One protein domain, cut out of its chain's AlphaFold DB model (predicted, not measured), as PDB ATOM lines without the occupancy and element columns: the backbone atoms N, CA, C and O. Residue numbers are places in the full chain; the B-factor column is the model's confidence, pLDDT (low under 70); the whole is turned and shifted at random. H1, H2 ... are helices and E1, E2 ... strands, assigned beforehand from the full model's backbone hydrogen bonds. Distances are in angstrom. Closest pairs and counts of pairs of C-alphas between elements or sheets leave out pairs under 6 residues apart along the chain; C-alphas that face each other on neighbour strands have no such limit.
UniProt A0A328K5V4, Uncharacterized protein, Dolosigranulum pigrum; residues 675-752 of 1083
ATOM      1  N   ALA A 675     -75.312  -4.414  64.228       88.75
ATOM      2  CA  ALA A 675     -76.736  -4.400  64.547       88.75
ATOM      3  C   ALA A 675     -77.120  -3.086  65.233       88.75
ATOM      4  O   ALA A 675     -76.337  -2.543  66.014       88.75
ATOM      5  N   VAL A 676     -78.355  -2.633  65.017       85.19
ATOM      6  CA  VAL A 676     -78.954  -1.547  65.807       85.19
ATOM      7  C   VAL A 676     -78.994  -1.899  67.304       85.19
ATOM      8  O   VAL A 676     -79.326  -3.018  67.691       85.19
ATOM      9  N   ASP A 677     -78.688  -0.933  68.176       81.31
ATOM     10  CA  ASP A 677     -78.714  -1.134  69.638       81.31
ATOM     11  C   ASP A 677     -80.135  -1.364  70.192       81.31
ATOM     12  O   ASP A 677     -80.332  -2.086  71.185       81.31
ATOM     13  N   THR A 678     -81.117  -0.730  69.546       85.56
ATOM     14  CA  THR A 678     -82.557  -0.824  69.812       85.56
ATOM     15  C   THR A 678     -83.139  -2.083  69.169       85.56
ATOM     16  O   THR A 678     -82.985  -2.233  67.958       85.56
ATOM     17  N   PRO A 679     -83.836  -2.963  69.914       86.88
ATOM     18  CA  PRO A 679     -84.489  -4.130  69.327       86.88
ATOM     19  C   PRO A 679     -85.454  -3.767  68.195       86.88
ATOM     20  O   PRO A 679     -86.187  -2.785  68.300       86.88
ATOM     21  N   VAL A 680     -85.469  -4.583  67.142       88.62
ATOM     22  CA  VAL A 680     -86.482  -4.532  66.083       88.62
ATOM     23  C   VAL A 680     -87.759  -5.200  66.592       88.62
ATOM     24  O   VAL A 680     -87.725  -6.341  67.055       88.62
ATOM     25  N   ASP A 681     -88.880  -4.493  66.499       87.25
ATOM     26  CA  ASP A 681     -90.198  -5.026  66.838       87.25
ATOM     27  C   ASP A 681     -90.653  -6.072  65.794       87.25
ATOM     28  O   ASP A 681     -90.620  -5.823  64.587       87.25
ATOM     29  N   ILE A 682     -91.064  -7.255  66.265       86.88
ATOM     30  CA  ILE A 682     -91.497  -8.409  65.454       86.88
ATOM     31  C   ILE A 682     -92.876  -8.927  65.894       86.88
ATOM     32  O   ILE A 682     -93.290  -8.741  67.040       86.88
ATOM     33  N   LEU A 683     -93.591  -9.601  64.991       81.94
ATOM     34  CA  LEU A 683     -94.853 -10.289  65.289       81.94
ATOM     35  C   LEU A 683     -94.619 -11.709  65.837       81.94
ATOM     36  O   LEU A 683     -95.379 -12.183  66.687       81.94
ATOM     37  N   GLY A 684     -93.553 -12.377  65.384       79.81
ATOM     38  CA  GLY A 684     -93.084 -13.646  65.940       79.81
ATOM     39  C   GLY A 684     -92.732 -13.573  67.432       79.81
ATOM     40  O   GLY A 684     -92.612 -12.501  68.024       79.81
ATOM     41  N   SER A 685     -92.571 -14.739  68.062       82.62
ATOM     42  CA  SER A 685     -92.148 -14.805  69.464       82.62
ATOM     43  C   SER A 685     -90.653 -14.514  69.597       82.62
ATOM     44  O   SER A 685     -89.844 -15.034  68.840       82.62
ATOM     45  N   ASP A 686     -90.301 -13.721  70.602       82.38
ATOM     46  CA  ASP A 686     -88.941 -13.359  71.022       82.38
ATOM     47  C   ASP A 686     -88.374 -14.302  72.111       82.38
ATOM     48  O   ASP A 686     -87.379 -13.994  72.769       82.38
ATOM     49  N   ASN A 687     -89.002 -15.464  72.318       82.75
ATOM     50  CA  ASN A 687     -88.480 -16.517  73.189       82.75
ATOM     51  C   ASN A 687     -87.277 -17.232  72.549       82.75
ATOM     52  O   ASN A 687     -87.167 -17.321  71.329       82.75
ATOM     53  N   ASP A 688     -86.387 -17.781  73.377       82.06
ATOM     54  CA  ASP A 688     -85.234 -18.566  72.911       82.06
ATOM     55  C   ASP A 688     -85.688 -19.799  72.102       82.06
ATOM     56  O   ASP A 688     -86.702 -20.419  72.430       82.06
ATOM     57  N   GLU A 689     -84.958 -20.138  71.038       85.50
ATOM     58  CA  GLU A 689     -85.279 -21.197  70.062       85.50
ATOM     59  C   GLU A 689     -86.609 -21.026  69.284       85.50
ATOM     60  O   GLU A 689     -86.976 -21.912  68.501       85.50
ATOM     61  N   ALA A 690     -87.321 -19.898  69.420       84.94
ATOM     62  CA  ALA A 690     -88.522 -19.615  68.632       84.94
ATOM     63  C   ALA A 690     -88.181 -19.382  67.149       84.94
ATOM     64  O   ALA A 690     -87.277 -18.611  66.829       84.94
ATOM     65  N   VAL A 691     -88.919 -20.027  66.239       86.75
ATOM     66  CA  VAL A 691     -88.749 -19.840  64.786       86.75
ATOM     67  C   VAL A 691     -89.283 -18.470  64.372       86.75
ATOM     68  O   VAL A 691     -90.389 -18.076  64.752       86.75
ATOM     69  N   VAL A 692     -88.491 -17.746  63.586       84.38
ATOM     70  CA  VAL A 692     -88.805 -16.405  63.088       84.38
ATOM     71  C   VAL A 692     -89.822 -16.499  61.947       84.38
ATOM     72  O   VAL A 692     -89.729 -17.384  61.098       84.38
ATOM     73  N   SER A 693     -90.807 -15.595  61.902       81.12
ATOM     74  CA  SER A 693     -91.777 -15.599  60.804       81.12
ATOM     75  C   SER A 693     -91.187 -14.967  59.539       81.12
ATOM     76  O   SER A 693     -90.506 -13.939  59.593       81.12
ATOM     77  N   ALA A 694     -91.517 -15.524  58.370       80.94
ATOM     78  CA  ALA A 694     -91.073 -14.979  57.086       80.94
ATOM     79  C   ALA A 694     -91.532 -13.521  56.848       80.94
ATOM     80  O   ALA A 694     -90.870 -12.790  56.115       80.94
ATOM     81  N   GLY A 695     -92.623 -13.081  57.493       80.00
ATOM     82  CA  GLY A 695     -93.099 -11.692  57.451       80.00
ATOM     83  C   GLY A 695     -92.276 -10.719  58.308       80.00
ATOM     84  O   GLY A 695     -92.237  -9.523  58.015       80.00
ATOM     85  N   ASP A 696     -91.568 -11.212  59.327       87.00
ATOM     86  CA  ASP A 696     -90.658 -10.400  60.144       87.00
ATOM     87  C   ASP A 696     -89.293 -10.200  59.464       87.00
ATOM     88  O   ASP A 696     -88.591  -9.228  59.756       87.00
ATOM     89  N   HIS A 697     -88.914 -11.074  58.520       88.06
ATOM     90  CA  HIS A 697     -87.583 -11.079  57.896       88.06
ATOM     91  C   HIS A 697     -87.182  -9.716  57.310       88.06
ATOM     92  O   HIS A 697     -86.057  -9.267  57.520       88.06
ATOM     93  N   ASP A 698     -88.088  -9.020  56.621       87.00
ATOM     94  CA  ASP A 698     -87.792  -7.725  55.987       87.00
ATOM     95  C   ASP A 698     -87.793  -6.534  56.958       87.00
ATOM     96  O   ASP A 698     -87.383  -5.431  56.588       87.00
ATOM     97  N   GLN A 699     -88.213  -6.737  58.209       85.88
ATOM     98  CA  GLN A 699     -88.009  -5.777  59.296       85.88
ATOM     99  C   GLN A 699     -86.686  -6.068  60.012       85.88
ATOM    100  O   GLN A 699     -85.879  -5.159  60.190       85.88
ATOM    101  N   ILE A 700     -86.393  -7.338  60.302       90.12
ATOM    102  CA  ILE A 700     -85.140  -7.768  60.944       90.12
ATOM    103  C   ILE A 700     -83.917  -7.407  60.080       90.12
ATOM    104  O   ILE A 700     -82.945  -6.867  60.603       90.12
ATOM    105  N   LYS A 701     -83.976  -7.584  58.749       90.69
ATOM    106  CA  LYS A 701     -82.908  -7.143  57.822       90.69
ATOM    107  C   LYS A 701     -82.587  -5.644  57.931       90.69
ATOM    108  O   LYS A 701     -81.433  -5.270  57.758       90.69
ATOM    109  N   LYS A 702     -83.576  -4.789  58.233       87.12
ATOM    110  CA  LYS A 702     -83.385  -3.332  58.414       87.12
ATOM    111  C   LYS A 702     -82.698  -2.979  59.737       87.12
ATOM    112  O   LYS A 702     -82.265  -1.845  59.902       87.12
ATOM    113  N   GLY A 703     -82.588  -3.935  60.661       87.31
ATOM    114  CA  GLY A 703     -81.784  -3.807  61.874       87.31
ATOM    115  C   GLY A 703     -80.284  -4.046  61.663       87.31
ATOM    116  O   GLY A 703     -79.528  -3.943  62.627       87.31
ATOM    117  N   VAL A 704     -79.842  -4.361  60.438       90.38
ATOM    118  CA  VAL A 704     -78.419  -4.408  60.080       90.38
ATOM    119  C   VAL A 704     -77.945  -3.018  59.649       90.38
ATOM    120  O   VAL A 704     -78.489  -2.416  58.725       90.38
ATOM    121  N   THR A 705     -76.895  -2.536  60.303       85.12
ATOM    122  CA  THR A 705     -76.186  -1.280  60.029       85.12
ATOM    123  C   THR A 705     -74.764  -1.559  59.530       85.12
ATOM    124  O   THR A 705     -74.320  -2.705  59.518       85.12
ATOM    125  N   ASP A 706     -74.051  -0.537  59.048       84.69
ATOM    126  CA  ASP A 706     -72.664  -0.618  58.538       84.69
ATOM    127  C   ASP A 706     -72.402  -1.665  57.424       84.69
ATOM    128  O   ASP A 706     -71.253  -1.979  57.104       84.69
ATOM    129  N   ALA A 707     -73.455  -2.198  56.799       83.06
ATOM    130  CA  ALA A 707     -73.350  -3.025  55.603       83.06
ATOM    131  C   ALA A 707     -73.042  -2.142  54.374       83.06
ATOM    132  O   ALA A 707     -73.724  -1.133  54.179       83.06
ATOM    133  N   PRO A 708     -72.061  -2.501  53.523       78.62
ATOM    134  CA  PRO A 708     -71.824  -1.820  52.250       78.62
ATOM    135  C   PRO A 708     -73.054  -1.813  51.339       78.62
ATOM    136  O   PRO A 708     -73.818  -2.783  51.318       78.62
ATOM    137  N   GLU A 709     -73.193  -0.764  50.528       70.31
ATOM    138  CA  GLU A 709     -74.222  -0.703  49.484       70.31
ATOM    139  C   GLU A 709     -74.095  -1.916  48.541       70.31
ATOM    140  O   GLU A 709     -72.999  -2.426  48.325       70.31
ATOM    141  N   GLU A 710     -75.228  -2.409  48.034       75.31
ATOM    142  CA  GLU A 710     -75.355  -3.668  47.269       75.31
ATOM    143  C   GLU A 710     -75.028  -4.981  48.031       75.31
ATOM    144  O   GLU A 710     -75.063  -6.060  47.435       75.31
ATOM    145  N   SER A 711     -74.799  -4.955  49.354       82.56
ATOM    146  CA  SER A 711     -74.681  -6.200  50.144       82.56
ATOM    147  C   SER A 711     -75.983  -7.007  50.152       82.56
ATOM    148  O   SER A 711     -77.081  -6.465  50.302       82.56
ATOM    149  N   THR A 712     -75.869  -8.332  50.066       87.81
ATOM    150  CA  THR A 712     -77.025  -9.237  50.088       87.81
ATOM    151  C   THR A 712     -77.369  -9.643  51.524       87.81
ATOM    152  O   THR A 712     -76.539 -10.210  52.233       87.81
ATOM    153  N   LEU A 713     -78.609  -9.371  51.947       91.38
ATOM    154  CA  LEU A 713     -79.131  -9.620  53.298       91.38
ATOM    155  C   LEU A 713     -80.090 -10.822  53.309       91.38
ATOM    156  O   LEU A 713     -81.221 -10.736  52.823       91.38
ATOM    157  N   THR A 714     -79.658 -11.938  53.899       89.56
ATOM    158  CA  THR A 714     -80.436 -13.189  53.982       89.56
ATOM    159  C   THR A 714     -80.713 -13.604  55.424       89.56
ATOM    160  O   THR A 714     -79.912 -13.373  56.322       89.56
ATOM    161  N   ILE A 715     -81.866 -14.233  55.644       89.31
ATOM    162  CA  ILE A 715     -82.242 -14.906  56.893       89.31
ATOM    163  C   ILE A 715     -82.690 -16.308  56.478       89.31
ATOM    164  O   ILE A 715     -83.380 -16.448  55.463       89.31
ATOM    165  N   ALA A 716     -82.257 -17.341  57.201       84.69
ATOM    166  CA  ALA A 716     -82.613 -18.720  56.877       84.69
ATOM    167  C   ALA A 716     -84.131 -18.958  57.075       84.69
ATOM    168  O   ALA A 716     -84.705 -18.384  57.999       84.69
ATOM    169  N   PRO A 717     -84.807 -19.788  56.253       79.00
ATOM    170  CA  PRO A 717     -86.241 -20.067  56.421       79.00
ATOM    171  C   PRO A 717     -86.609 -20.731  57.759       79.00
ATOM    172  O   PRO A 717     -87.758 -20.663  58.180       79.00
ATOM    173  N   ASP A 718     -85.637 -21.370  58.407       84.06
ATOM    174  CA  ASP A 718     -85.704 -22.020  59.716       84.06
ATOM    175  C   ASP A 718     -84.964 -21.228  60.814       84.06
ATOM    176  O   ASP A 718     -84.683 -21.765  61.889       84.06
ATOM    177  N   ALA A 719     -84.631 -19.955  60.560       86.62
ATOM    178  CA  ALA A 719     -83.929 -19.108  61.517       86.62
ATOM    179  C   ALA A 719     -84.685 -19.012  62.849       86.62
ATOM    180  O   ALA A 719     -85.910 -18.870  62.894       86.62
ATOM    181  N   LYS A 720     -83.923 -19.046  63.943       90.94
ATOM    182  CA  LYS A 720     -84.438 -18.978  65.309       90.94
ATOM    183  C   LYS A 720     -83.947 -17.741  66.041       90.94
ATOM    184  O   LYS A 720     -82.826 -17.279  65.815       90.94
ATOM    185  N   VAL A 721     -84.770 -17.267  66.966       87.94
ATOM    186  CA  VAL A 721     -84.375 -16.318  68.005       87.94
ATOM    187  C   VAL A 721     -83.407 -17.001  68.975       87.94
ATOM    188  O   VAL A 721     -83.626 -18.136  69.396       87.94
ATOM    189  N   LYS A 722     -82.332 -16.293  69.330       88.19
ATOM    190  CA  LYS A 722     -81.268 -16.727  70.241       88.19
ATOM    191  C   LYS A 722     -81.073 -15.708  71.359       88.19
ATOM    192  O   LYS A 722     -81.080 -14.503  71.112       88.19
ATOM    193  N   GLN A 723     -80.825 -16.172  72.578       85.94
ATOM    194  CA  GLN A 723     -80.524 -15.323  73.734       85.94
ATOM    195  C   GLN A 723     -79.048 -14.892  73.773       85.94
ATOM    196  O   GLN A 723     -78.197 -15.544  74.379       85.94
ATOM    197  N   ILE A 724     -78.734 -13.739  73.178       82.00
ATOM    198  CA  ILE A 724     -77.370 -13.194  73.099       82.00
ATOM    199  C   ILE A 724     -77.193 -12.077  74.130       82.00
ATOM    200  O   ILE A 724     -77.892 -11.066  74.122       82.00
ATOM    201  N   ASN A 725     -76.269 -12.283  75.076       76.44
ATOM    202  CA  ASN A 725     -76.075 -11.428  76.260       76.44
ATOM    203  C   ASN A 725     -77.367 -11.172  77.071       76.44
ATOM    204  O   ASN A 725     -77.458 -10.208  77.830       76.44
ATOM    205  N   GLY A 726     -78.369 -12.045  76.924       71.75
ATOM    206  CA  GLY A 726     -79.680 -11.898  77.548       71.75
ATOM    207  C   GLY A 726     -80.622 -10.891  76.879       71.75
ATOM    208  O   GLY A 726     -81.591 -10.516  77.533       71.75
ATOM    209  N   LYS A 727     -80.351 -10.471  75.633       82.19
ATOM    210  CA  LYS A 727     -81.355  -9.943  74.694       82.19
ATOM    211  C   LYS A 727     -81.808 -11.085  73.758       82.19
ATOM    212  O   LYS A 727     -80.957 -11.895  73.382       82.19
ATOM    213  N   PRO A 728     -83.075 -11.138  73.320       87.94
ATOM    214  CA  PRO A 728     -83.455 -11.893  72.130       87.94
ATOM    215  C   PRO A 728     -82.802 -11.291  70.878       87.94
ATOM    216  O   PRO A 728     -82.803 -10.069  70.706       87.94
ATOM    217  N   SER A 729     -82.269 -12.131  69.991       90.38
ATOM    218  CA  SER A 729     -81.635 -11.715  68.734       90.38
ATOM    219  C   SER A 729     -81.862 -12.730  67.613       90.38
ATOM    220  O   SER A 729     -81.953 -13.927  67.869       90.38
ATOM    221  N   VAL A 730     -81.897 -12.263  66.363       92.56
ATOM    222  CA  VAL A 730     -81.988 -13.090  65.151       92.56
ATOM    223  C   VAL A 730     -80.746 -12.889  64.293       92.56
ATOM    224  O   VAL A 730     -80.330 -11.763  64.029       92.56
ATOM    225  N   ASP A 731     -80.169 -13.996  63.841       92.62
ATOM    226  CA  ASP A 731     -78.976 -14.008  63.001       92.62
ATOM    227  C   ASP A 731     -79.315 -13.688  61.536       92.62
ATOM    228  O   ASP A 731     -79.892 -14.507  60.819       92.62
ATOM    229  N   VAL A 732     -78.918 -12.496  61.085       91.75
ATOM    230  CA  VAL A 732     -78.967 -12.080  59.678       91.75
ATOM    231  C   VAL A 732     -77.624 -12.380  59.023       91.75
ATOM    232  O   VAL A 732     -76.579 -11.910  59.470       91.75
ATOM    233  N   THR A 733     -77.644 -13.139  57.937       92.56
ATOM    234  CA  THR A 733     -76.468 -13.424  57.116       92.56
ATOM    235  C   THR A 733     -76.300 -12.312  56.086       92.56
ATOM    236  O   THR A 733     -77.082 -12.199  55.136       92.56
ATOM    237  N   VAL A 734     -75.276 -11.485  56.282       90.25
ATOM    238  CA  VAL A 734     -74.884 -10.398  55.380       90.25
ATOM    239  C   VAL A 734     -73.735 -10.889  54.510       90.25
ATOM    240  O   VAL A 734     -72.723 -11.354  55.037       90.25
ATOM    241  N   THR A 735     -73.862 -10.757  53.194       88.19
ATOM    242  CA  THR A 735     -72.820 -11.118  52.222       88.19
ATOM    243  C   THR A 735     -72.398  -9.883  51.435       88.19
ATOM    244  O   THR A 735     -73.250  -9.094  51.021       88.19
ATOM    245  N   SER A 736     -71.090  -9.711  51.245       81.88
ATOM    246  CA  SER A 736     -70.487  -8.580  50.540       81.88
ATOM    247  C   SER A 736     -70.956  -8.477  49.077       81.88
ATOM    248  O   SER A 736     -71.340  -9.490  48.486       81.88
ATOM    249  N   PRO A 737     -70.904  -7.283  48.449       77.12
ATOM    250  CA  PRO A 737     -71.405  -7.082  47.081       77.12
ATOM    251  C   PRO A 737     -70.682  -7.916  46.010       77.12
ATOM    252  O   PRO A 737     -71.247  -8.231  44.968       77.12
ATOM    253  N   ASP A 738     -69.428  -8.297  46.267       74.38
ATOM    254  CA  ASP A 738     -68.621  -9.168  45.405       74.38
ATOM    255  C   ASP A 738     -68.817 -10.673  45.690       74.38
ATOM    256  O   ASP A 738     -68.242 -11.515  44.999       74.38
ATOM    257  N   GLY A 739     -69.604 -11.022  46.714       76.50
ATOM    258  CA  GLY A 739     -69.847 -12.394  47.153       76.50
ATOM    259  C   GLY A 739     -68.663 -13.087  47.836       76.50
ATOM    260  O   GLY A 739     -68.729 -14.303  48.019       76.50
ATOM    261  N   THR A 740     -67.577 -12.380  48.184       74.44
ATOM    262  CA  THR A 740     -66.355 -13.020  48.718       74.44
ATOM    263  C   THR A 740     -66.264 -13.084  50.242       74.44
ATOM    264  O   THR A 740     -65.438 -13.842  50.760       74.44
ATOM    265  N   GLU A 741     -67.098 -12.336  50.971       77.44
ATOM    266  CA  GLU A 741     -67.135 -12.325  52.436       77.44
ATOM    267  C   GLU A 741     -68.569 -12.354  52.972       77.44
ATOM    268  O   GLU A 741     -69.468 -11.683  52.470       77.44
ATOM    269  N   THR A 742     -68.773 -13.130  54.035       84.19
ATOM    270  CA  THR A 742     -70.074 -13.311  54.683       84.19
ATOM    271  C   THR A 742     -69.896 -13.207  56.193       84.19
ATOM    272  O   THR A 742     -68.985 -13.814  56.756       84.19
ATOM    273  N   LYS A 743     -70.780 -12.462  56.861       87.06
ATOM    274  CA  LYS A 743     -70.859 -12.387  58.324       87.06
ATOM    275  C   LYS A 743     -72.288 -12.552  58.809       87.06
ATOM    276  O   LYS A 743     -73.235 -12.077  58.188       87.06
ATOM    277  N   THR A 744     -72.411 -13.165  59.977       89.88
ATOM    278  CA  THR A 744     -73.647 -13.195  60.751       89.88
ATOM    279  C   THR A 744     -73.721 -11.959  61.643       89.88
ATOM    280  O   THR A 744     -72.801 -11.697  62.419       89.88
ATOM    281  N   VAL A 745     -74.818 -11.216  61.545       90.69
ATOM    282  CA  VAL A 745     -75.163 -10.085  62.408       90.69
ATOM    283  C   VAL A 745     -76.384 -10.465  63.227       90.69
ATOM    284  O   VAL A 745     -77.476 -10.628  62.686       90.69
ATOM    285  N   SER A 746     -76.209 -10.594  64.537       91.56
ATOM    286  CA  SER A 746     -77.299 -10.921  65.452       91.56
ATOM    287  C   SER A 746     -78.105  -9.666  65.805       91.56
ATOM    288  O   SER A 746     -77.819  -8.977  66.786       91.56
ATOM    289  N   VAL A 747     -79.114  -9.356  64.994       91.69
ATOM    290  CA  VAL A 747     -80.007  -8.207  65.186       91.69
ATOM    291  C   VAL A 747     -80.879  -8.446  66.422       91.69
ATOM    292  O   VAL A 747     -81.553  -9.474  66.474       91.69
ATOM    293  N   PRO A 748     -80.895  -7.559  67.437       89.81
ATOM    294  CA  PRO A 748     -81.779  -7.722  68.585       89.81
ATOM    295  C   PRO A 748     -83.242  -7.577  68.156       89.81
ATOM    296  O   PRO A 748     -83.571  -6.696  67.363       89.81
ATOM    297  N   VAL A 749     -84.122  -8.410  68.706       89.81
ATOM    298  CA  VAL A 749     -85.564  -8.401  68.413       89.81
ATOM    299  C   VAL A 749     -86.395  -8.323  69.693       89.81
ATOM    300  O   VAL A 749     -85.912  -8.637  70.780       89.81
ATOM    301  N   LYS A 750     -87.647  -7.887  69.567       86.94
ATOM    302  CA  LYS A 750     -88.637  -7.852  70.651       86.94
ATOM    303  C   LYS A 750     -90.025  -8.105  70.067       86.94
ATOM    304  O   LYS A 750     -90.341  -7.584  69.005       86.94
ATOM    305  N   GLN A 751     -90.872  -8.862  70.757       86.69
ATOM    306  CA  GLN A 751     -92.248  -9.068  70.313       86.69
ATOM    307  C   GLN A 751     -93.122  -7.818  70.550       86.69
ATOM    308  O   GLN A 751     -93.241  -7.325  71.680       86.69
ATOM    309  N   ASP A 752     -93.784  -7.336  69.496       86.06
ATOM    310  CA  ASP A 752     -94.741  -6.224  69.542       86.06
ATOM    311  C   ASP A 752     -96.126  -6.707  69.994       86.06
ATOM    312  O   ASP A 752     -97.064  -6.886  69.210       86.06
TER     313      ASP A 752
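What this domain is: This is residues 675 to 752 of the 1083 residues of an uncharacterized protein of Dolosigranulum pigrum (UniProt A0A328K5V4). A strongly twisted sheet is built on the long hairpin of E4 and E5, with short strands E1, E2 and E3 at its edges and one short helix, H1, packed on it. The 78 printed residues, under half in named elements, run E1, H1, E2, E3, E4, E5; the class is mostly strand. The branched sheet is mixed, and E3, E4, E5 form a meander, each strand the antiparallel neighbour of the one before. It is compact, with a radius of gyration of the C-alphas of 11.8 A and spans of 35 by 24 by 18 A.

How they stand to each other: E1, residues 680 to 682, is parallel to E5, residues 742 to 751; N 680 and O 748, 2.8 A, are within hydrogen-bond range. H1, residues 697 to 703, is on the sheet; its closest C-alphas with E5 are Gly 703 and Val 747, 5.8 A. In H1, 1 of 3 O i to N i+4 pairs and 3 of 4 O i to N i+3 pairs are within range. E2, residues 712 to 714, and E3, residues 721 to 724, lie on one side of E4, residues 727 to 735, and E5 on the other side. Antiparallel pairs within range include N 714 and O 733, 2.9 A, N 722 and O 729, 2.8 A, and N 730 and O 747, 2.8 A.

Where its parts are: E1 begins at C-alpha 680 (-86.482, -4.532, 66.083). E4 is 24.1 A long; E5, 27.5 A, ends at C-alpha 751 (-92.248, -9.068, 70.313).

The domain as a whole: The C-alphas farthest apart, Thr 740 and Asp 752, are 35.9 A apart. The link E1 to H1 is long, 14 residues. The printed part has no cut, and no printed residue is under 70 in pLDDT.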